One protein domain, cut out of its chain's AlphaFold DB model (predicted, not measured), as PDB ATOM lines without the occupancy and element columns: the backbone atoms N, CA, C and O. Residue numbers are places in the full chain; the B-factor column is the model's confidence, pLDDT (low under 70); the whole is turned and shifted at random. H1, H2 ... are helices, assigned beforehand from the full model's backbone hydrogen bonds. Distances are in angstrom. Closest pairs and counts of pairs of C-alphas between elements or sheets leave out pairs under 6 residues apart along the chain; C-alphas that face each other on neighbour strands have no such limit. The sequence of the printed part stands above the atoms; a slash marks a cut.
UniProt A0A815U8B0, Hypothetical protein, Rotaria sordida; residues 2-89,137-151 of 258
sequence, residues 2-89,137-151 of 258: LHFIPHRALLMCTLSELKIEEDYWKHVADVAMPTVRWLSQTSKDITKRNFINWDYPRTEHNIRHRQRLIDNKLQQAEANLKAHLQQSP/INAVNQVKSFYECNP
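This is residues 2 to 89 and 137 to 151 of the 258 residues of the protein "Hypothetical protein" of Rotaria sordida (UniProt A0A815U8B0). Two long helices, H1 and H3, lie side by side as a thin rod, and beyond one end the short helices H2 and H4 form a small head, H4 running nearly on in H1's direction. The printed part has 103 residues with four named helices, H1 to H4 in chain order, and no named strand: all helix. It is extended, with a radius of gyration of the C-alphas of 20.5 A and spans of 73 by 19 by 17 A.

H1, residues 4 to 37, is 48.2 A long and begins at C-alpha 4 (25.025, 1.791, 60.819), with a kink of 31 degrees near residue 31. H3, residues 60 to 86, is 38.9 A long. H2 is residues 41 to 49; H4, residues 137 to 148, ends at C-alpha 148 (13.792, 1.654, 0.936).

H1 and H3 touch, closest at the C-alphas of Leu 15 and Ala 77, 5.7 A, at a shallow tilt of 20 degrees, opposite ways. With residues 31 to 35 alone H1 touches residues 137 to 141 of H4, closest at C-alphas 35 and 137, 6.8 A. H2 and H4 touch, closest at C-alphas 43 and 144, 6.1 A, at a steep tilt of 55 degrees. Every O i to N i+4 pair is within hydrogen-bond range in H2, H3 and H4; in H1, 28 of 30.

The farthest C-alphas, Pro 89 and Pro 151, are 72.6 A apart. Residues 90 to 136 are not printed; C-alphas 89 and 137 are 51.8 A apart across this cut. The model's pLDDT is under 70 at residues 2 to 4, 35 to 58, 88 to 89 and 139.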
ATOM      1  N   LEU A   2      28.223   3.786  64.804       50.66
ATOM      2  CA  LEU A   2      29.242   3.922  63.745       50.66
ATOM      3  C   LEU A   2      29.202   2.886  62.603       50.66
ATOM      4  O   LEU A   2      29.527   3.229  61.476       50.66
ATOM      5  N   HIS A   3      28.755   1.650  62.843       59.66
ATOM      6  CA  HIS A   3      28.588   0.644  61.777       59.66
ATOM      7  C   HIS A   3      27.301   0.817  60.948       59.66
ATOM      8  O   HIS A   3      27.208   0.290  59.842       59.66
ATOM      9  N   PHE A   4      26.328   1.579  61.457       69.31
ATOM     10  CA  PHE A   4      25.025   1.791  60.819       69.31
ATOM     11  C   PHE A   4      25.123   2.764  59.634       69.31
ATOM     12  O   PHE A   4      24.506   2.550  58.595       69.31
ATOM     13  N   ILE A   5      25.950   3.809  59.760       70.12
ATOM     14  CA  ILE A   5      26.109   4.863  58.745       70.12
ATOM     15  C   ILE A   5      26.778   4.333  57.457       70.12
ATOM     16  O   ILE A   5      26.207   4.540  56.384       70.12
ATOM     17  N   PRO A   6      27.911   3.598  57.500       71.31
ATOM     18  CA  PRO A   6      28.539   3.053  56.294       71.31
ATOM     19  C   PRO A   6      27.658   2.028  55.575       71.31
ATOM     20  O   PRO A   6      27.588   2.023  54.349       71.31
ATOM     21  N   HIS A   7      26.957   1.176  56.328       77.38
ATOM     22  CA  HIS A   7      26.059   0.182  55.745       77.38
ATOM     23  C   HIS A   7      24.836   0.841  55.089       77.38
ATOM     24  O   HIS A   7      24.471   0.490  53.966       77.38
ATOM     25  N   ARG A   8      24.263   1.877  55.718       79.38
ATOM     26  CA  ARG A   8      23.205   2.702  55.119       79.38
ATOM     27  C   ARG A   8      23.667   3.391  53.834       79.38
ATOM     28  O   ARG A   8      22.952   3.347  52.837       79.38
ATOM     29  N   ALA A   9      24.864   3.981  53.841       75.69
ATOM     30  CA  ALA A   9      25.453   4.625  52.670       75.69
ATOM     31  C   ALA A   9      25.627   3.639  51.504       75.69
ATOM     32  O   ALA A   9      25.232   3.947  50.382       75.69
ATOM     33  N   LEU A  10      26.133   2.428  51.775       77.94
ATOM     34  CA  LEU A  10      26.263   1.366  50.772       77.94
ATOM     35  C   LEU A  10      24.905   0.996  50.162       77.94
ATOM     36  O   LEU A  10      24.784   0.951  48.940       77.94
ATOM     37  N   LEU A  11      23.878   0.783  50.990       81.94
ATOM     38  CA  LEU A  11      22.531   0.457  50.510       81.94
ATOM     39  C   LEU A  11      21.947   1.578  49.631       81.94
ATOM     40  O   LEU A  11      21.345   1.297  48.595       81.94
ATOM     41  N   MET A  12      22.167   2.843  50.004       81.25
ATOM     42  CA  MET A  12      21.749   4.003  49.208       81.25
ATOM     43  C   MET A  12      22.514   4.115  47.882       81.25
ATOM     44  O   MET A  12      21.892   4.396  46.855       81.25
ATOM     45  N   CYS A  13      23.829   3.859  47.881       80.31
ATOM     46  CA  CYS A  13      24.632   3.774  46.658       80.31
ATOM     47  C   CYS A  13      24.093   2.683  45.734       80.31
ATOM     48  O   CYS A  13      23.739   2.975  44.596       80.31
ATOM     49  N   THR A  14      23.959   1.449  46.234       80.19
ATOM     50  CA  THR A  14      23.489   0.302  45.444       80.19
ATOM     51  C   THR A  14      22.115   0.561  44.833       80.19
ATOM     52  O   THR A  14      21.916   0.316  43.645       80.19
ATOM     53  N   LEU A  15      21.172   1.094  45.616       84.81
ATOM     54  CA  LEU A  15      19.843   1.431  45.109       84.81
ATOM     55  C   LEU A  15      19.910   2.483  43.994       84.81
ATOM     56  O   LEU A  15      19.230   2.361  42.979       84.81
ATOM     57  N   SER A  16      20.734   3.511  44.173       83.88
ATOM     58  CA  SER A  16      20.861   4.599  43.205       83.88
ATOM     59  C   SER A  16      21.565   4.155  41.917       83.88
ATOM     60  O   SER A  16      21.127   4.529  40.833       83.88
ATOM     61  N   GLU A  17      22.596   3.308  42.001       81.94
ATOM     62  CA  GLU A  17      23.245   2.698  40.827       81.94
ATOM     63  C   GLU A  17      22.265   1.856  40.014       81.94
ATOM     64  O   GLU A  17      22.219   1.971  38.789       81.94
ATOM     65  N   LEU A  18      21.452   1.043  40.696       84.00
ATOM     66  CA  LEU A  18      20.435   0.222  40.046       84.00
ATOM     67  C   LEU A  18      19.383   1.080  39.335       84.00
ATOM     68  O   LEU A  18      18.985   0.719  38.234       84.00
ATOM     69  N   LYS A  19      18.981   2.224  39.908       88.88
ATOM     70  CA  LYS A  19      18.058   3.172  39.253       88.88
ATOM     71  C   LYS A  19      18.666   3.794  37.997       88.88
ATOM     72  O   LYS A  19      18.008   3.864  36.968       88.88
ATOM     73  N   ILE A  20      19.944   4.174  38.046       85.56
ATOM     74  CA  ILE A  20      20.655   4.691  36.865       85.56
ATOM     75  C   ILE A  20      20.738   3.619  35.767       85.56
ATOM     76  O   ILE A  20      20.533   3.910  34.585       85.56
ATOM     77  N   GLU A  21      21.039   2.370  36.140       86.06
ATOM     78  CA  GLU A  21      21.068   1.255  35.192       86.06
ATOM     79  C   GLU A  21      19.667   0.966  34.618       86.06
ATOM     80  O   GLU A  21      19.535   0.759  33.410       86.06
ATOM     81  N   GLU A  22      18.622   0.995  35.449       92.06
ATOM     82  CA  GLU A  22      17.221   0.851  35.035       92.06
ATOM     83  C   GLU A  22      16.835   1.906  33.989       92.06
ATOM     84  O   GLU A  22      16.350   1.551  32.911       92.06
ATOM     85  N   ASP A  23      17.124   3.182  34.256       90.81
ATOM     86  CA  ASP A  23      16.856   4.298  33.343       90.81
ATOM     87  C   ASP A  23      17.561   4.119  31.996       90.81
ATOM     88  O   ASP A  23      16.995   4.394  30.932       90.81
ATOM     89  N   TYR A  24      18.798   3.618  32.010       87.62
ATOM     90  CA  TYR A  24      19.502   3.283  30.779       87.62
ATOM     91  C   TYR A  24      18.794   2.173  29.995       87.62
ATOM     92  O   TYR A  24      18.621   2.303  28.784       87.62
ATOM     93  N   TRP A  25      18.375   1.085  30.645       86.81
ATOM     94  CA  TRP A  25      17.719  -0.023  29.945       86.81
ATOM     95  C   TRP A  25      16.295   0.300  29.496       86.81
ATOM     96  O   TRP A  25      15.880  -0.205  28.452       86.81
ATOM     97  N   LYS A  26      15.575   1.173  30.211       89.75
ATOM     98  CA  LYS A  26      14.326   1.784  29.730       89.75
ATOM     99  C   LYS A  26      14.579   2.577  28.450       89.75
ATOM    100  O   LYS A  26      13.969   2.273  27.433       89.75
ATOM    101  N   HIS A  27      15.579   3.462  28.453       88.81
ATOM    102  CA  HIS A  27      15.964   4.193  27.246       88.81
ATOM    103  C   HIS A  27      16.310   3.248  26.087       88.81
ATOM    104  O   HIS A  27      15.810   3.429  24.981       88.81
ATOM    105  N   VAL A  28      17.113   2.201  26.333       83.50
ATOM    106  CA  VAL A  28      17.429   1.180  25.319       83.50
ATOM    107  C   VAL A  28      16.159   0.533  24.772       83.50
ATOM    108  O   VAL A  28      16.052   0.371  23.559       83.50
ATOM    109  N   ALA A  29      15.207   0.158  25.627       85.75
ATOM    110  CA  ALA A  29      13.943  -0.415  25.181       85.75
ATOM    111  C   ALA A  29      13.181   0.554  24.263       85.75
ATOM    112  O   ALA A  29      12.767   0.149  23.177       85.75
ATOM    113  N   ASP A  30      13.090   1.828  24.647       85.94
ATOM    114  CA  ASP A  30      12.335   2.848  23.914       85.94
ATOM    115  C   ASP A  30      12.928   3.147  22.534       85.94
ATOM    116  O   ASP A  30      12.190   3.257  21.555       85.94
ATOM    117  N   VAL A  31      14.257   3.248  22.424       81.69
ATOM    118  CA  VAL A  31      14.903   3.644  21.159       81.69
ATOM    119  C   VAL A  31      15.334   2.452  20.298       81.69
ATOM    120  O   VAL A  31      15.230   2.489  19.066       81.69
ATOM    121  N   ALA A  32      15.804   1.362  20.912       72.19
ATOM    122  CA  ALA A  32      16.357   0.230  20.175       72.19
ATOM    123  C   ALA A  32      15.272  -0.747  19.724       72.19
ATOM    124  O   ALA A  32      15.354  -1.235  18.598       72.19
ATOM    125  N   MET A  33      14.251  -1.039  20.540       70.81
ATOM    126  CA  MET A  33      13.248  -2.039  20.152       70.81
ATOM    127  C   MET A  33      12.463  -1.672  18.888       70.81
ATOM    128  O   MET A  33      12.287  -2.567  18.057       70.81
ATOM    129  N   PRO A  34      12.015  -0.417  18.682       70.69
ATOM    130  CA  PRO A  34      11.384  -0.040  17.424       70.69
ATOM    131  C   PRO A  34      12.346  -0.281  16.259       70.69
ATOM    132  O   PRO A  34      12.044  -1.050  15.349       70.69
ATOM    133  N   THR A  35      13.553   0.272  16.339       66.00
ATOM    134  CA  THR A  35      14.579   0.138  15.299       66.00
ATOM    135  C   THR A  35      14.886  -1.332  14.978       66.00
ATOM    136  O   THR A  35      14.970  -1.709  13.812       66.00
ATOM    137  N   VAL A  36      14.980  -2.196  15.995       60.09
ATOM    138  CA  VAL A  36      15.293  -3.624  15.836       60.09
ATOM    139  C   VAL A  36      14.155  -4.409  15.175       60.09
ATOM    140  O   VAL A  36      14.408  -5.293  14.347       60.09
ATOM    141  N   ARG A  37      12.901  -4.095  15.523       58.72
ATOM    142  CA  ARG A  37      11.701  -4.730  14.953       58.72
ATOM    143  C   ARG A  37      11.443  -4.306  13.508       58.72
ATOM    144  O   ARG A  37      10.977  -5.122  12.720       58.72
ATOM    145  N   TRP A  38      11.770  -3.063  13.159       52.56
ATOM    146  CA  TRP A  38      11.462  -2.471  11.854       52.56
ATOM    147  C   TRP A  38      12.516  -2.711  10.767       52.56
ATOM    148  O   TRP A  38      12.383  -2.170   9.667       52.56
ATOM    149  N   LEU A  39      13.558  -3.494  11.046       58.84
ATOM    150  CA  LEU A  39      14.536  -3.877  10.032       58.84
ATOM    151  C   LEU A  39      14.122  -5.157   9.318       58.84
ATOM    152  O   LEU A  39      13.967  -6.215   9.938       58.84
ATOM    153  N   SER A  40      14.035  -5.062   7.992       62.38
ATOM    154  CA  SER A  40      13.912  -6.223   7.112       62.38
ATOM    155  C   SER A  40      15.098  -7.182   7.295       62.38
ATOM    156  O   SER A  40      16.173  -6.784   7.761       62.38
ATOM    157  N   GLN A  41      14.932  -8.450   6.907       67.31
ATOM    158  CA  GLN A  41      16.026  -9.427   6.951       67.31
ATOM    159  C   GLN A  41      17.235  -8.953   6.126       67.31
ATOM    160  O   GLN A  41      18.368  -9.003   6.601       67.31
ATOM    161  N   THR A  42      16.975  -8.373   4.955       64.12
ATOM    162  CA  THR A  42      17.982  -7.752   4.088       64.12
ATOM    163  C   THR A  42      18.752  -6.648   4.817       64.12
ATOM    164  O   THR A  42      19.985  -6.657   4.832       64.12
ATOM    165  N   SER A  43      18.056  -5.736   5.503       60.91
ATOM    166  CA  SER A  43      18.702  -4.672   6.280       60.91
ATOM    167  C   SER A  43      19.573  -5.239   7.407       60.91
ATOM    168  O   SER A  43      20.703  -4.788   7.569       60.91
ATOM    169  N   LYS A  44      19.112  -6.275   8.126       65.69
ATOM    170  CA  LYS A  44      19.899  -6.950   9.181       65.69
ATOM    171  C   LYS A  44      21.186  -7.572   8.633       65.69
ATOM    172  O   LYS A  44      22.256  -7.385   9.219       65.69
ATOM    173  N   ASP A  45      21.100  -8.267   7.502       66.06
ATOM    174  CA  ASP A  45      22.257  -8.902   6.865       66.06
ATOM    175  C   ASP A  45      23.293  -7.863   6.419       66.06
ATOM    176  O   ASP A  45      24.500  -8.059   6.581       66.06
ATOM    177  N   ILE A  46      22.834  -6.716   5.919       64.44
ATOM    178  CA  ILE A  46      23.701  -5.614   5.496       64.44
ATOM    179  C   ILE A  46      24.319  -4.890   6.694       64.44
ATOM    180  O   ILE A  46      25.523  -4.626   6.681       64.44
ATOM    181  N   THR A  47      23.556  -4.617   7.753       64.75
ATOM    182  CA  THR A  47      24.078  -4.062   9.013       64.75
ATOM    183  C   THR A  47      25.202  -4.947   9.567       64.75
ATOM    184  O   THR A  47      26.284  -4.444   9.884       64.75
ATOM    185  N   LYS A  48      25.004  -6.275   9.566       66.50
ATOM    186  CA  LYS A  48      26.013  -7.264   9.982       66.50
ATOM    187  C   LYS A  48      27.261  -7.233   9.092       66.50
ATOM    188  O   LYS A  48      28.374  -7.169   9.609       66.50
ATOM    189  N   ARG A  49      27.093  -7.226   7.763       62.62
ATOM    190  CA  ARG A  49      28.208  -7.147   6.793       62.62
ATOM    191  C   ARG A  49      29.027  -5.860   6.925       62.62
ATOM    192  O   ARG A  49      30.217  -5.867   6.616       62.62
ATOM    193  N   ASN A  50      28.416  -4.774   7.394       52.81
ATOM    194  CA  ASN A  50      29.078  -3.480   7.565       52.81
ATOM    195  C   ASN A  50      29.655  -3.255   8.973       52.81
ATOM    196  O   ASN A  50      30.143  -2.163   9.256       52.81
ATOM    197  N   PHE A  51      29.656  -4.272   9.846       58.38
ATOM    198  CA  PHE A  51      30.118  -4.160  11.239       58.38
ATOM    199  C   PHE A  51      29.448  -3.019  12.015       58.38
ATOM    200  O   PHE A  51      30.028  -2.492  12.968       58.38
ATOM    201  N   ILE A  52      28.243  -2.623  11.603       60.06
ATOM    202  CA  ILE A  52      27.402  -1.768  12.428       60.06
ATOM    203  C   ILE A  52      27.002  -2.649  13.603       60.06
ATOM    204  O   ILE A  52      26.585  -3.791  13.392       60.06
ATOM    205  N   ASN A  53      27.233  -2.166  14.825       56.78
ATOM    206  CA  ASN A  53      27.108  -2.971  16.031       56.78
ATOM    207  C   ASN A  53      25.634  -3.317  16.282       56.78
ATOM    208  O   ASN A  53      24.931  -2.665  17.049       56.78
ATOM    209  N   TRP A  54      25.163  -4.353  15.596       57.03
ATOM    210  CA  TRP A  54      23.904  -5.029  15.844       57.03
ATOM    211  C   TRP A  54      24.086  -5.863  17.111       57.03
ATOM    212  O   TRP A  54      24.365  -7.061  17.073       57.03
ATOM    213  N   ASP A  55      24.098  -5.159  18.236       60.28
ATOM    214  CA  ASP A  55      24.538  -5.661  19.528       60.28
ATOM    215  C   ASP A  55      23.638  -6.843  19.952       60.28
ATOM    216  O   ASP A  55      22.448  -6.673  20.218       60.28
ATOM    217  N   TYR A  56      24.207  -8.050  20.040       50.81
ATOM    218  CA  TYR A  56      23.564  -9.241  20.616       50.81
ATOM    219  C   TYR A  56      22.839  -8.973  21.959       50.81
ATOM    220  O   TYR A  56      21.721  -9.460  22.131       50.81
ATOM    221  N   PRO A  57      23.367  -8.168  22.909       57.44
ATOM    222  CA  PRO A  57      22.650  -7.827  24.142       57.44
ATOM    223  C   PRO A  57      21.436  -6.893  23.966       57.44
ATOM    224  O   PRO A  57      20.693  -6.723  24.929       57.44
ATOM    225  N   ARG A  58      21.202  -6.304  22.784       66.81
ATOM    226  CA  ARG A  58      20.094  -5.360  22.513       66.81
ATOM    227  C   ARG A  58      18.944  -5.990  21.713       66.81
ATOM    228  O   ARG A  58      18.150  -5.283  21.098       66.81
ATOM    229  N   THR A  59      18.834  -7.320  21.711       71.19
ATOM    230  CA  THR A  59      17.625  -7.997  21.216       71.19
ATOM    231  C   THR A  59      16.463  -7.774  22.177       71.19
ATOM    232  O   THR A  59      16.662  -7.613  23.379       71.19
ATOM    233  N   GLU A  60      15.231  -7.819  21.670       76.62
ATOM    234  CA  GLU A  60      14.030  -7.659  22.497       76.62
ATOM    235  C   GLU A  60      14.001  -8.629  23.692       76.62
ATOM    236  O   GLU A  60      13.713  -8.225  24.817       76.62
ATOM    237  N   HIS A  61      14.349  -9.898  23.462       79.94
ATOM    238  CA  HIS A  61      14.436 -10.894  24.528       79.94
ATOM    239  C   HIS A  61      15.452 -10.488  25.606       79.94
ATOM    240  O   HIS A  61      15.136 -10.523  26.796       79.94
ATOM    241  N   ASN A  62      16.648 -10.058  25.195       76.88
ATOM    242  CA  ASN A  62      17.719  -9.684  26.114       76.88
ATOM    243  C   ASN A  62      17.404  -8.398  26.883       76.88
ATOM    244  O   ASN A  62      17.656  -8.350  28.085       76.88
ATOM    245  N   ILE A  63      16.798  -7.402  26.230       82.12
ATOM    246  CA  ILE A  63      16.335  -6.166  26.875       82.12
ATOM    247  C   ILE A  63      15.303  -6.502  27.959       82.12
ATOM    248  O   ILE A  63      15.507  -6.162  29.122       82.12
ATOM    249  N   ARG A  64      14.255  -7.266  27.619       84.31
ATOM    250  CA  ARG A  64      13.220  -7.675  28.586       84.31
ATOM    251  C   ARG A  64      13.774  -8.531  29.724       84.31
ATOM    252  O   ARG A  64      13.279  -8.474  30.847       84.31
ATOM    253  N   HIS A  65      14.746  -9.395  29.441       85.38
ATOM    254  CA  HIS A  65      15.415 -10.187  30.472       85.38
ATOM    255  C   HIS A  65      16.230  -9.293  31.419       85.38
ATOM    256  O   HIS A  65      16.151  -9.455  32.633       85.38
ATOM    257  N   ARG A  66      16.971  -8.316  30.880       84.12
ATOM    258  CA  ARG A  66      17.753  -7.356  31.671       84.12
ATOM    259  C   ARG A  66      16.876  -6.473  32.548       84.12
ATOM    260  O   ARG A  66      17.192  -6.353  33.725       84.12
ATOM    261  N   GLN A  67      15.780  -5.936  32.012       87.81
ATOM    262  CA  GLN A  67      14.809  -5.154  32.784       87.81
ATOM    263  C   GLN A  67      14.285  -5.961  33.977       87.81
ATOM    264  O   GLN A  67      14.491  -5.553  35.111       87.81
ATOM    265  N   ARG A  68      13.795  -7.190  33.749       90.81
ATOM    266  CA  ARG A  68      13.337  -8.079  34.838       90.81
ATOM    267  C   ARG A  68      14.401  -8.337  35.907       90.81
ATOM    268  O   ARG A  68      14.092  -8.369  37.094       90.81
ATOM    269  N   LEU A  69      15.657  -8.544  35.505       88.69
ATOM    270  CA  LEU A  69      16.749  -8.730  36.463       88.69
ATOM    271  C   LEU A  69      17.017  -7.475  37.302       88.69
ATOM    272  O   LEU A  69      17.339  -7.603  38.480       88.69
ATOM    273  N   ILE A  70      16.937  -6.290  36.698       86.94
ATOM    274  CA  ILE A  70      17.141  -5.016  37.395       86.94
ATOM    275  C   ILE A  70      15.972  -4.740  38.334       86.94
ATOM    276  O   ILE A  70      16.221  -4.439  39.496       86.94
ATOM    277  N   ASP A  71      14.736  -4.956  37.887       91.19
ATOM    278  CA  ASP A  71      13.528  -4.790  38.700       91.19
ATOM    279  C   ASP A  71      13.591  -5.664  39.962       91.19
ATOM    280  O   ASP A  71      13.391  -5.181  41.075       91.19
ATOM    281  N   ASN A  72      13.973  -6.938  39.813       91.81
ATOM    282  CA  ASN A  72      14.145  -7.848  40.949       91.81
ATOM    283  C   ASN A  72      15.222  -7.351  41.931       91.81
ATOM    284  O   ASN A  72      15.049  -7.425  43.148       91.81
ATOM    285  N   LYS A  73      16.345  -6.834  41.414       87.31
ATOM    286  CA  LYS A  73      17.422  -6.280  42.248       87.31
ATOM    287  C   LYS A  73      17.008  -4.989  42.945       87.31
ATOM    288  O   LYS A  73      17.386  -4.795  44.095       87.31
ATOM    289  N   LEU A  74      16.245  -4.129  42.272       89.94
ATOM    290  CA  LEU A  74      15.687  -2.909  42.848       89.94
ATOM    291  C   LEU A  74      14.766  -3.249  44.013       89.94
ATOM    292  O   LEU A  74      14.990  -2.757  45.113       89.94
ATOM    293  N   GLN A  75      13.823  -4.173  43.814       92.75
ATOM    294  CA  GLN A  75      12.928  -4.635  44.880       92.75
ATOM    295  C   GLN A  75      13.707  -5.165  46.090       92.75
ATOM    296  O   GLN A  75      13.399  -4.821  47.232       92.75
ATOM    297  N   GLN A  76      14.755  -5.961  45.854       91.38
ATOM    298  CA  GLN A  76      15.610  -6.467  46.926       91.38
ATOM    299  C   GLN A  76      16.376  -5.340  47.640       91.38
ATOM    300  O   GLN A  76      16.430  -5.317  48.868       91.38
ATOM    301  N   ALA A  77      16.960  -4.397  46.897       85.38
ATOM    302  CA  ALA A  77      17.699  -3.270  47.462       85.38
ATOM    303  C   ALA A  77      16.788  -2.336  48.277       85.38
ATOM    304  O   ALA A  77      17.169  -1.904  49.366       85.38
ATOM    305  N   GLU A  78      15.571  -2.074  47.797       90.06
ATOM    306  CA  GLU A  78      14.557  -1.283  48.501       90.06
ATOM    307  C   GLU A  78      14.089  -1.974  49.781       90.06
ATOM    308  O   GLU A  78      14.021  -1.334  50.833       90.06
ATOM    309  N   ALA A  79      13.831  -3.284  49.727       89.69
ATOM    310  CA  ALA A  79      13.479  -4.073  50.904       89.69
ATOM    311  C   ALA A  79      14.610  -4.073  51.946       89.69
ATOM    312  O   ALA A  79      14.349  -3.851  53.129       89.69
ATOM    313  N   ASN A  80      15.861  -4.244  51.509       86.50
ATOM    314  CA  ASN A  80      17.034  -4.223  52.386       86.50
ATOM    315  C   ASN A  80      17.236  -2.852  53.037       86.50
ATOM    316  O   ASN A  80      17.470  -2.775  54.244       86.50
ATOM    317  N   LEU A  81      17.114  -1.768  52.263       84.75
ATOM    318  CA  LEU A  81      17.189  -0.414  52.800       84.75
ATOM    319  C   LEU A  81      16.069  -0.188  53.814       84.75
ATOM    320  O   LEU A  81      16.350   0.212  54.938       84.75
ATOM    321  N   LYS A  82      14.821  -0.522  53.474       86.19
ATOM    322  CA  LYS A  82      13.678  -0.385  54.386       86.19
ATOM    323  C   LYS A  82      13.872  -1.172  55.684       86.19
ATOM    324  O   LYS A  82      13.643  -0.620  56.756       86.19
ATOM    325  N   ALA A  83      14.326  -2.422  55.601       86.12
ATOM    326  CA  ALA A  83      14.620  -3.243  56.772       86.12
ATOM    327  C   ALA A  83      15.723  -2.616  57.637       86.12
ATOM    328  O   ALA A  83      15.582  -2.547  58.855       86.12
ATOM    329  N   HIS A  84      16.780  -2.087  57.016       82.62
ATOM    330  CA  HIS A  84      17.853  -1.392  57.723       82.62
ATOM    331  C   HIS A  84      17.372  -0.112  58.422       82.62
ATOM    332  O   HIS A  84      17.784   0.167  59.540       82.62
ATOM    333  N   LEU A  85      16.466   0.653  57.803       78.12
ATOM    334  CA  LEU A  85      15.867   1.841  58.427       78.12
ATOM    335  C   LEU A  85      14.964   1.498  59.619       78.12
ATOM    336  O   LEU A  85      14.834   2.296  60.542       78.12
ATOM    337  N   GLN A  86      14.336   0.321  59.601       81.25
ATOM    338  CA  GLN A  86      13.472  -0.158  60.682       81.25
ATOM    339  C   GLN A  86      14.252  -0.745  61.866       81.25
ATOM    340  O   GLN A  86      13.696  -0.861  62.961       81.25
ATOM    341  N   GLN A  87      15.532  -1.083  61.679       73.94
ATOM    342  CA  GLN A  87      16.437  -1.448  62.768       73.94
ATOM    343  C   GLN A  87      16.720  -0.195  63.608       73.94
ATOM    344  O   GLN A  87      17.674   0.541  63.368       73.94
ATOM    345  N   SER A  88      15.844   0.079  64.578       56.09
ATOM    346  CA  SER A  88      16.033   1.180  65.525       56.09
ATOM    347  C   SER A  88      17.368   1.010  66.262       56.09
ATOM    348  O   SER A  88      17.706  -0.119  66.637       56.09
ATOM    349  N   PRO A  89      18.127   2.095  66.520       56.47
ATOM    350  CA  PRO A  89      19.247   2.021  67.448       56.47
ATOM    351  C   PRO A  89      18.740   1.501  68.808       56.47
ATOM    352  O   PRO A  89      17.595   1.787  69.174       56.47
ATOM    353  N   ILE A 137      21.802   3.564  16.194       76.00
ATOM    354  CA  ILE A 137      20.417   3.637  15.698       76.00
ATOM    355  C   ILE A 137      20.316   4.532  14.463       76.00
ATOM    356  O   ILE A 137      19.701   4.145  13.470       76.00
ATOM    357  N   ASN A 138      20.953   5.701  14.485       74.81
ATOM    358  CA  ASN A 138      20.953   6.608  13.341       74.81
ATOM    359  C   ASN A 138      21.615   5.970  12.116       74.81
ATOM    360  O   ASN A 138      21.076   6.065  11.014       74.81
ATOM    361  N   ALA A 139      22.737   5.266  12.300       68.44
ATOM    362  CA  ALA A 139      23.389   4.534  11.217       68.44
ATOM    363  C   ALA A 139      22.477   3.433  10.650       68.44
ATOM    364  O   ALA A 139      22.361   3.279   9.435       68.44
ATOM    365  N   VAL A 140      21.788   2.695  11.522       72.06
ATOM    366  CA  VAL A 140      20.809   1.679  11.121       72.06
ATOM    367  C   VAL A 140      19.654   2.288  10.318       72.06
ATOM    368  O   VAL A 140      19.296   1.748   9.270       72.06
ATOM    369  N   ASN A 141      19.104   3.419  10.759       74.81
ATOM    370  CA  ASN A 141      18.022   4.108  10.055       74.81
ATOM    371  C   ASN A 141      18.469   4.618   8.681       74.81
ATOM    372  O   ASN A 141      17.739   4.455   7.711       74.81
ATOM    373  N   GLN A 142      19.690   5.145   8.560       74.56
ATOM    374  CA  GLN A 142      20.250   5.547   7.266       74.56
ATOM    375  C   GLN A 142      20.386   4.365   6.300       74.56
ATOM    376  O   GLN A 142      20.030   4.488   5.129       74.56
ATOM    377  N   VAL A 143      20.868   3.211   6.784       71.44
ATOM    378  CA  VAL A 143      20.923   1.980   5.979       71.44
ATOM    379  C   VAL A 143      19.519   1.597   5.531       71.44
ATOM    380  O   VAL A 143      19.306   1.355   4.348       71.44
ATOM    381  N   LYS A 144      18.557   1.566   6.458       73.12
ATOM    382  CA  LYS A 144      17.166   1.240   6.150       73.12
ATOM    383  C   LYS A 144      16.615   2.149   5.046       73.12
ATOM    384  O   LYS A 144      16.214   1.632   4.008       73.12
ATOM    385  N   SER A 145      16.682   3.467   5.228       77.88
ATOM    386  CA  SER A 145      16.169   4.437   4.256       77.88
ATOM    387  C   SER A 145      16.859   4.337   2.896       77.88
ATOM    388  O   SER A 145      16.194   4.448   1.874       77.88
ATOM    389  N   PHE A 146      18.170   4.066   2.853       75.31
ATOM    390  CA  PHE A 146      18.872   3.846   1.586       75.31
ATOM    391  C   PHE A 146      18.280   2.672   0.798       75.31
ATOM    392  O   PHE A 146      18.059   2.800  -0.401       75.31
ATOM    393  N   TYR A 147      18.001   1.546   1.460       72.69
ATOM    394  CA  TYR A 147      17.431   0.370   0.793       72.69
ATOM    395  C   TYR A 147      15.935   0.509   0.485       72.69
ATOM    396  O   TYR A 147      15.474  -0.083  -0.485       72.69
ATOM    397  N   GLU A 148      15.190   1.312   1.249       77.62
ATOM    398  CA  GLU A 148      13.792   1.654   0.936       77.62
ATOM    399  C   GLU A 148      13.660   2.461  -0.367       77.62
ATOM    400  O   GLU A 148      12.627   2.389  -1.029       77.62
ATOM    401  N   CYS A 149      14.717   3.160  -0.791       80.31
ATOM    402  CA  CYS A 149      14.766   3.854  -2.081       80.31
ATOM    403  C   CYS A 149      15.002   2.928  -3.291       80.31
ATOM    404  O   CYS A 149      15.172   3.434  -4.398       80.31
ATOM    405  N   ASN A 150      15.035   1.601  -3.105       78.31
ATOM    406  CA  ASN A 150      15.297   0.604  -4.152       78.31
ATOM    407  C   ASN A 150      16.535   0.928  -5.018       78.31
ATOM    408  O   ASN A 150      16.421   1.072  -6.238       78.31
ATOM    409  N   PRO A 151      17.724   1.067  -4.405       79.44
ATOM    410  CA  PRO A 151      18.929   1.435  -5.130       79.44
ATOM    411  C   PRO A 151      19.345   0.322  -6.097       79.44
ATOM    412  O   PRO A 151      19.214  -0.865  -5.793       79.44
TER     413      PRO A 151